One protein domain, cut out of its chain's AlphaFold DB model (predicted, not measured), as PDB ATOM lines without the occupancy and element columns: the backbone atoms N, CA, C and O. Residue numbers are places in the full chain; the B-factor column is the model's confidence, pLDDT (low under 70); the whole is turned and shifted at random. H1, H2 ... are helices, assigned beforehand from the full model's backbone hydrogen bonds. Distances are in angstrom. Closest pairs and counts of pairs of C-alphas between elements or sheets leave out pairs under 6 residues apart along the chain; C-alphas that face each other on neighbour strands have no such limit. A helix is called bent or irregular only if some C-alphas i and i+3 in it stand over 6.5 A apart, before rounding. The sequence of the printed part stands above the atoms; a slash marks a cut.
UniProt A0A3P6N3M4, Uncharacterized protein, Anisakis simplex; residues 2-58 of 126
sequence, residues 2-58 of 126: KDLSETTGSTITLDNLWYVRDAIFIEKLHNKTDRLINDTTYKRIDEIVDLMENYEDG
ATOM      1  N   LYS A   2      36.793 -17.592  36.235       91.00
ATOM      2  CA  LYS A   2      37.846 -17.567  37.274       91.00
ATOM      3  C   LYS A   2      39.138 -18.275  36.835       91.00
ATOM      4  O   LYS A   2      40.175 -17.633  36.773       91.00
ATOM      5  N   ASP A   3      39.036 -19.529  36.397       91.19
ATOM      6  CA  ASP A   3      40.198 -20.316  35.952       91.19
ATOM      7  C   ASP A   3      40.918 -19.684  34.748       91.19
ATOM      8  O   ASP A   3      42.144 -19.696  34.666       91.19
ATOM      9  N   LEU A   4      40.162 -19.075  33.824       92.19
ATOM     10  CA  LEU A   4      40.731 -18.329  32.694       92.19
ATOM     11  C   LEU A   4      41.467 -17.077  33.169       92.19
ATOM     12  O   LEU A   4      42.524 -16.755  32.636       92.19
ATOM     13  N   SER A   5      40.937 -16.396  34.185       94.69
ATOM     14  CA  SER A   5      41.580 -15.213  34.753       94.69
ATOM     15  C   SER A   5      42.891 -15.561  35.451       94.69
ATOM     16  O   SER A   5      43.891 -14.872  35.289       94.69
ATOM     17  N   GLU A   6      42.911 -16.678  36.179       94.81
ATOM     18  CA  GLU A   6      44.121 -17.197  36.823       94.81
ATOM     19  C   GLU A   6      45.162 -17.645  35.786       94.81
ATOM     20  O   GLU A   6      46.337 -17.308  35.909       94.81
ATOM     21  N   THR A   7      44.731 -18.335  34.724       91.88
ATOM     22  CA  THR A   7      45.620 -18.840  33.662       91.88
ATOM     23  C   THR A   7      46.236 -17.712  32.828       91.88
ATOM     24  O   THR A   7      47.409 -17.770  32.471       91.88
ATOM     25  N   THR A   8      45.448 -16.687  32.495       91.56
ATOM     26  CA  THR A   8      45.896 -15.555  31.663       91.56
ATOM     27  C   THR A   8      46.579 -14.448  32.467       91.56
ATOM     28  O   THR A   8      47.203 -13.565  31.882       91.56
ATOM     29  N   GLY A   9      46.445 -14.454  33.798       93.25
ATOM     30  CA  GLY A   9      46.930 -13.381  34.669       93.25
ATOM     31  C   GLY A   9      46.161 -12.061  34.529       93.25
ATOM     32  O   GLY A   9      46.611 -11.041  35.045       93.25
ATOM     33  N   SER A  10      45.021 -12.063  33.832       91.81
ATOM     34  CA  SER A  10      44.171 -10.891  33.584       91.81
ATOM     35  C   SER A  10      42.741 -11.165  34.040       91.81
ATOM     36  O   SER A  10      42.295 -12.306  34.039       91.81
ATOM     37  N   THR A  11      41.982 -10.142  34.429       96.56
ATOM     38  CA  THR A  11      40.567 -10.333  34.782       96.56
ATOM     39  C   THR A  11      39.743 -10.605  33.525       96.56
ATOM     40  O   THR A  11      39.538  -9.699  32.718       96.56
ATOM     41  N   ILE A  12      39.257 -11.838  33.369       95.50
ATOM     42  CA  ILE A  12      38.441 -12.259  32.225       95.50
ATOM     43  C   ILE A  12      36.955 -12.254  32.602       95.50
ATOM     44  O   ILE A  12      36.509 -13.000  33.479       95.50
ATOM     45  N   THR A  13      36.189 -11.422  31.904       95.25
ATOM     46  CA  THR A  13      34.727 -11.301  31.940       95.25
ATOM     47  C   THR A  13      34.143 -11.741  30.597       95.25
ATOM     48  O   THR A  13      34.882 -12.076  29.677       95.25
ATOM     49  N   LEU A  14      32.813 -11.811  30.486       91.88
ATOM     50  CA  LEU A  14      32.173 -12.125  29.205       91.88
ATOM     51  C   LEU A  14      32.532 -11.063  28.154       91.88
ATOM     52  O   LEU A  14      33.006 -11.410  27.079       91.88
ATOM     53  N   ASP A  15      32.449  -9.785  28.523       89.31
ATOM     54  CA  ASP A  15      32.695  -8.638  27.633       89.31
ATOM     55  C   ASP A  15      34.101  -8.597  27.011       89.31
ATOM     56  O   ASP A  15      34.314  -7.951  25.987       89.31
ATOM     57  N   ASN A  16      35.087  -9.244  27.638       92.94
ATOM     58  CA  ASN A  16      36.472  -9.256  27.167       92.94
ATOM     59  C   ASN A  16      36.972 -10.664  26.801       92.94
ATOM     60  O   ASN A  16      38.156 -10.848  26.514       92.94
ATOM     61  N   LEU A  17      36.081 -11.659  26.784       94.69
ATOM     62  CA  LEU A  17      36.436 -13.043  26.492       94.69
ATOM     63  C   LEU A  17      36.959 -13.216  25.057       94.69
ATOM     64  O   LEU A  17      37.844 -14.041  24.819       94.69
ATOM     65  N   TRP A  18      36.465 -12.397  24.126       93.31
ATOM     66  CA  TRP A  18      36.898 -12.370  22.728       93.31
ATOM     67  C   TRP A  18      38.407 -12.128  22.576       93.31
ATOM     68  O   TRP A  18      39.030 -12.744  21.719       93.31
ATOM     69  N   TYR A  19      39.046 -11.355  23.463       92.56
ATOM     70  CA  TYR A  19      40.506 -11.182  23.433       92.56
ATOM     71  C   TYR A  19      41.253 -12.507  23.609       92.56
ATOM     72  O   TYR A  19      42.288 -12.736  22.981       92.56
ATOM     73  N   VAL A  20      40.739 -13.385  24.476       94.06
ATOM     74  CA  VAL A  20      41.335 -14.700  24.731       94.06
ATOM     75  C   VAL A  20      41.116 -15.615  23.527       94.06
ATOM     76  O   VAL A  20      42.060 -16.284  23.107       94.06
ATOM     77  N   ARG A  21      39.904 -15.612  22.948       94.94
ATOM     78  CA  ARG A  21      39.586 -16.335  21.704       94.94
ATOM     79  C   ARG A  21      40.559 -15.947  20.594       94.94
ATOM     80  O   ARG A  21      41.255 -16.811  20.064       94.94
ATOM     81  N   ASP A  22      40.641 -14.657  20.294       94.31
ATOM     82  CA  ASP A  22      41.383 -14.136  19.150       94.31
ATOM     83  C   ASP A  22      42.887 -14.387  19.302       94.31
ATOM     84  O   ASP A  22      43.550 -14.812  18.355       94.31
ATOM     85  N   ALA A  23      43.429 -14.224  20.514       93.31
ATOM     86  CA  ALA A  23      44.823 -14.553  20.794       93.31
ATOM     87  C   ALA A  23      45.129 -16.031  20.495       93.31
ATOM     88  O   ALA A  23      46.081 -16.326  19.771       93.31
ATOM     89  N   ILE A  24      44.306 -16.963  20.991       93.56
ATOM     90  CA  ILE A  24      44.505 -18.402  20.750       93.56
ATOM     91  C   ILE A  24      44.317 -18.742  19.266       93.56
ATOM     92  O   ILE A  24      45.061 -19.564  18.727       93.56
ATOM     93  N   PHE A  25      43.352 -18.116  18.588       94.38
ATOM     94  CA  PHE A  25      43.141 -18.297  17.154       94.38
ATOM     95  C   PHE A  25      44.405 -17.947  16.357       94.38
ATOM     96  O   PHE A  25      44.870 -18.753  15.546       94.38
ATOM     97  N   ILE A  26      45.025 -16.799  16.645       94.19
ATOM     98  CA  ILE A  26      46.281 -16.375  16.010       94.19
ATOM     99  C   ILE A  26      47.436 -17.322  16.363       94.19
ATOM    100  O   ILE A  26      48.219 -17.697  15.488       94.19
ATOM    101  N   GLU A  27      47.537 -17.780  17.612       94.19
ATOM    102  CA  GLU A  27      48.541 -18.776  18.006       94.19
ATOM    103  C   GLU A  27      48.409 -20.081  17.209       94.19
ATOM    104  O   GLU A  27      49.416 -20.649  16.776       94.19
ATOM    105  N   LYS A  28      47.175 -20.546  16.982       92.62
ATOM    106  CA  LYS A  28      46.884 -21.728  16.162       92.62
ATOM    107  C   LYS A  28      47.227 -21.489  14.697       92.62
ATOM    108  O   LYS A  28      47.874 -22.343  14.096       92.62
ATOM    109  N   LEU A  29      46.863 -20.328  14.151       95.25
ATOM    110  CA  LEU A  29      47.178 -19.936  12.774       95.25
ATOM    111  C   LEU A  29      48.691 -19.962  12.501       95.25
ATOM    112  O   LEU A  29      49.124 -20.360  11.422       95.25
ATOM    113  N   HIS A  30      49.497 -19.596  13.500       95.38
ATOM    114  CA  HIS A  30      50.957 -19.601  13.422       95.38
ATOM    115  C   HIS A  30      51.621 -20.859  14.007       95.38
ATOM    116  O   HIS A  30      52.832 -20.863  14.220       95.38
ATOM    117  N   ASN A  31      50.864 -21.941  14.235       93.25
ATOM    118  CA  ASN A  31      51.365 -23.231  14.726       93.25
ATOM    119  C   ASN A  31      52.196 -23.143  16.017       93.25
ATOM    120  O   ASN A  31      53.133 -23.917  16.221       93.25
ATOM    121  N   LYS A  32      51.852 -22.222  16.921       93.12
ATOM    122  CA  LYS A  32      52.490 -22.161  18.235       93.12
ATOM    123  C   LYS A  32      52.144 -23.430  19.019       93.12
ATOM    124  O   LYS A  32      50.966 -23.758  19.186       93.12
ATOM    125  N   THR A  33      53.167 -24.142  19.482       86.12
ATOM    126  CA  THR A  33      53.032 -25.412  20.216       86.12
ATOM    127  C   THR A  33      52.801 -25.201  21.709       86.12
ATOM    128  O   THR A  33      52.046 -25.950  22.323       86.12
ATOM    129  N   ASP A  34      53.385 -24.146  22.276       87.38
ATOM    130  CA  ASP A  34      53.369 -23.874  23.717       87.38
ATOM    131  C   ASP A  34      52.176 -22.980  24.079       87.38
ATOM    132  O   ASP A  34      52.323 -21.791  24.378       87.38
ATOM    133  N   ARG A  35      50.965 -23.539  23.968       85.44
ATOM    134  CA  ARG A  35      49.713 -22.816  24.238       85.44
ATOM    135  C   ARG A  35      49.271 -22.993  25.688       85.44
ATOM    136  O   ARG A  35      49.216 -24.111  26.196       85.44
ATOM    137  N   LEU A  36      48.893 -21.882  26.324       87.19
ATOM    138  CA  LEU A  36      48.367 -21.862  27.698       87.19
ATOM    139  C   LEU A  36      46.980 -22.509  27.803       87.19
ATOM    140  O   LEU A  36      46.614 -23.049  28.844       87.19
ATOM    141  N   ILE A  37      46.200 -22.442  26.724       91.19
ATOM    142  CA  ILE A  37      44.822 -22.923  26.665       91.19
ATOM    143  C   ILE A  37      44.733 -24.041  25.621       91.19
ATOM    144  O   ILE A  37      45.201 -23.906  24.491       91.19
ATOM    145  N   ASN A  38      44.140 -25.170  26.019       91.00
ATOM    146  CA  ASN A  38      43.968 -26.338  25.154       91.00
ATOM    147  C   ASN A  38      42.775 -26.185  24.192       91.00
ATOM    148  O   ASN A  38      41.902 -25.337  24.379       91.00
ATOM    149  N   ASP A  39      42.707 -27.058  23.183       91.62
ATOM    150  CA  ASP A  39      41.696 -26.977  22.124       91.62
ATOM    151  C   ASP A  39      40.254 -27.192  22.614       91.62
ATOM    152  O   ASP A  39      39.324 -26.610  22.057       91.62
ATOM    153  N   THR A  40      40.041 -27.987  23.668       93.88
ATOM    154  CA  THR A  40      38.701 -28.194  24.245       93.88
ATOM    155  C   THR A  40      38.189 -26.925  24.919       93.88
ATOM    156  O   THR A  40      37.034 -26.549  24.732       93.88
ATOM    157  N   THR A  41      39.046 -26.254  25.688       93.12
ATOM    158  CA  THR A  41      38.717 -24.976  26.322       93.12
ATOM    159  C   THR A  41      38.542 -23.886  25.273       93.12
ATOM    160  O   THR A  41      37.573 -23.140  25.357       93.12
ATOM    161  N   TYR A  42      39.414 -23.837  24.260       94.50
ATOM    162  CA  TYR A  42      39.273 -22.912  23.135       94.50
ATOM    163  C   TYR A  42      37.906 -23.053  22.461       94.50
ATOM    164  O   TYR A  42      37.207 -22.060  22.328       94.50
ATOM    165  N   LYS A  43      37.476 -24.276  22.126       96.19
ATOM    166  CA  LYS A  43      36.176 -24.499  21.480       96.19
ATOM    167  C   LYS A  43      35.001 -23.963  22.307       96.19
ATOM    168  O   LYS A  43      34.082 -23.378  21.758       96.19
ATOM    169  N   ARG A  44      35.044 -24.129  23.632       95.31
ATOM    170  CA  ARG A  44      34.008 -23.577  24.523       95.31
ATOM    171  C   ARG A  44      34.030 -22.054  24.564       95.31
ATOM    172  O   ARG A  44      32.981 -21.444  24.697       95.31
ATOM    173  N   ILE A  45      35.218 -21.453  24.518       95.56
ATOM    174  CA  ILE A  45      35.363 -19.997  24.445       95.56
ATOM    175  C   ILE A  45      34.760 -19.491  23.130       95.56
ATOM    176  O   ILE A  45      33.960 -18.569  23.170       95.56
ATOM    177  N   ASP A  46      35.099 -20.133  22.012       95.31
ATOM    178  CA  ASP A  46      34.592 -19.845  20.663       95.31
ATOM    179  C   ASP A  46      33.054 -19.822  20.647       95.31
ATOM    180  O   ASP A  46      32.454 -18.790  20.373       95.31
ATOM    181  N   GLU A  47      32.420 -20.905  21.113       95.88
ATOM    182  CA  GLU A  47      30.955 -21.036  21.189       95.88
ATOM    183  C   GLU A  47      30.291 -19.944  22.051       95.88
ATOM    184  O   GLU A  47      29.194 -19.483  21.736       95.88
ATOM    185  N   ILE A  48      30.929 -19.536  23.155       95.06
ATOM    186  CA  ILE A  48      30.396 -18.478  24.025       95.06
ATOM    187  C   ILE A  48      30.491 -17.121  23.336       95.06
ATOM    188  O   ILE A  48      29.545 -16.340  23.419       95.06
ATOM    189  N   VAL A  49      31.622 -16.818  22.698       94.62
ATOM    190  CA  VAL A  49      31.809 -15.510  22.068       94.62
ATOM    191  C   VAL A  49      30.934 -15.377  20.822       94.62
ATOM    192  O   VAL A  49      30.309 -14.337  20.667       94.62
ATOM    193  N   ASP A  50      30.777 -16.432  20.022       92.31
ATOM    194  CA  ASP A  50      29.856 -16.432  18.876       92.31
ATOM    195  C   ASP A  50      28.407 -16.161  19.319       92.31
ATOM    196  O   ASP A  50      27.686 -15.372  18.710       92.31
ATOM    197  N   LEU A  51      27.980 -16.770  20.433       93.81
ATOM    198  CA  LEU A  51      26.664 -16.499  21.011       93.81
ATOM    199  C   LEU A  51      26.535 -15.035  21.460       93.81
ATOM    200  O   LEU A  51      25.494 -14.418  21.251       93.81
ATOM    201  N   MET A  52      27.576 -14.475  22.079       92.56
ATOM    202  CA  MET A  52      27.585 -13.064  22.473       92.56
ATOM    203  C   MET A  52      27.498 -12.133  21.264       92.56
ATOM    204  O   MET A  52      26.694 -11.206  21.285       92.56
ATOM    205  N   GLU A  53      28.260 -12.402  20.205       90.56
ATOM    206  CA  GLU A  53      28.236 -11.622  18.963       90.56
ATOM    207  C   GLU A  53      26.844 -11.661  18.314       90.56
ATOM    208  O   GLU A  53      26.291 -10.611  17.984       90.56
ATOM    209  N   ASN A  54      26.194 -12.829  18.268       91.56
ATOM    210  CA  ASN A  54      24.810 -12.940  17.794       91.56
ATOM    211  C   ASN A  54      23.825 -12.092  18.611       91.56
ATOM    212  O   ASN A  54      22.912 -11.478  18.049       91.56
ATOM    213  N   TYR A  55      23.980 -12.052  19.938       91.75
ATOM    214  CA  TYR A  55      23.158 -11.197  20.795       91.75
ATOM    215  C   TYR A  55      23.426  -9.713  20.547       91.75
ATOM    216  O   TYR A  55      22.478  -8.928  20.477       91.75
ATOM    217  N   GLU A  56      24.689  -9.325  20.387       89.38
ATOM    218  CA  GLU A  56      25.077  -7.950  20.078       89.38
ATOM    219  C   GLU A  56      24.548  -7.481  18.717       89.38
ATOM    220  O   GLU A  56      24.166  -6.316  18.588       89.38
ATOM    221  N   ASP A  57      24.478  -8.380  17.734       89.81
ATOM    222  CA  ASP A  57      23.921  -8.126  16.401       89.81
ATOM    223  C   ASP A  57      22.396  -8.309  16.328       89.81
ATOM    224  O   ASP A  57      21.761  -8.012  15.313       89.81
ATOM    225  N   GLY A  58      21.777  -8.723  17.433       92.06
ATOM    226  CA  GLY A  58      20.330  -8.813  17.584       92.06
ATOM    227  C   GLY A  58      19.680 -10.026  16.915       92.06
ATOM    228  O   GLY A  58      18.479  -9.978  16.642       92.06
TER     229      GLY A  58
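AT A GLANCE: This is residues 2 to 58 of the 126 residues of an uncharacterized protein of Anisakis simplex (UniProt A0A3P6N3M4). Two helices pack at a steep tilt: the long H3, residues 39 to 56, and the shorter H2, which crosses it over residues 42 to 49, while the last turns of H3 run on past the contact. A third, short helix, H1, lies off to one side of this pair, apart from both. The printed part has 57 residues with three named helices in the order H1, H2, H3 and no named strand, and its class is all helix. It is compact, with a radius of gyration of the C-alphas of 11.6 A, yet elongated in outline, with spans of 37 by 24 by 16 A.

HOW THE PARTS SIT: Start at H3, residues 39 to 56, the longest helix, and look across to H2, residues 17 to 29, which touches it. The closest C-alphas of the two are those of Trp 18 and Val 49, 6.0 A apart, and 10 pairs of C-alphas are within 8 A. H3 touches H2 with residues 42 to 49 alone. Their lines stand at a steep tilt of 50 degrees, they run opposite ways, and their centres are 11.3 A apart. Now go outward to H1, residues 2 to 8, which touches no helix. H1 and H3 are apart. H1 and H2 are also apart, but only just, with their closest C-alphas 8.3 A apart. In H1, H2 and H3, look at the backbone O of residue i and the N of residue i+4: every such pair inside these helices is within hydrogen-bond range.

IN THESE COORDINATES: Find C-alpha 39 at (41.696, -26.977, 22.124); from there H3 runs 18 residues to C-alpha 56 at (25.077, -7.950, 20.078), 25.3 A from first to last C-alpha. H2 has 13 residues and begins at C-alpha 17, at (36.436, -13.043, 26.492); its first and last C-alphas, those of Leu 17 and Leu 29, are 18.7 A apart. H1 has 7 residues, from C-alpha 2 at (37.846, -17.567, 37.274) to that of Thr 8, 10.0 A on. No helix is bent.

THE WHOLE: The two C-alphas farthest apart are those of Asp 34, in the link between H2 and H3, and Gly 58, the last printed residue, at 36.8 A. From the first printed C-alpha, that of Lys 2, to the last is 27.8 A. Read residues 9 to 16 for the short link of 8 residues from H1 to H2, and residues 30 to 38 for the short link of 9 residues from H2 to H3. The printed part runs from 2 to 58 with no cut. In the B-factor column the mean pLDDT of the printed part is 92.8, and no printed residue is under 70.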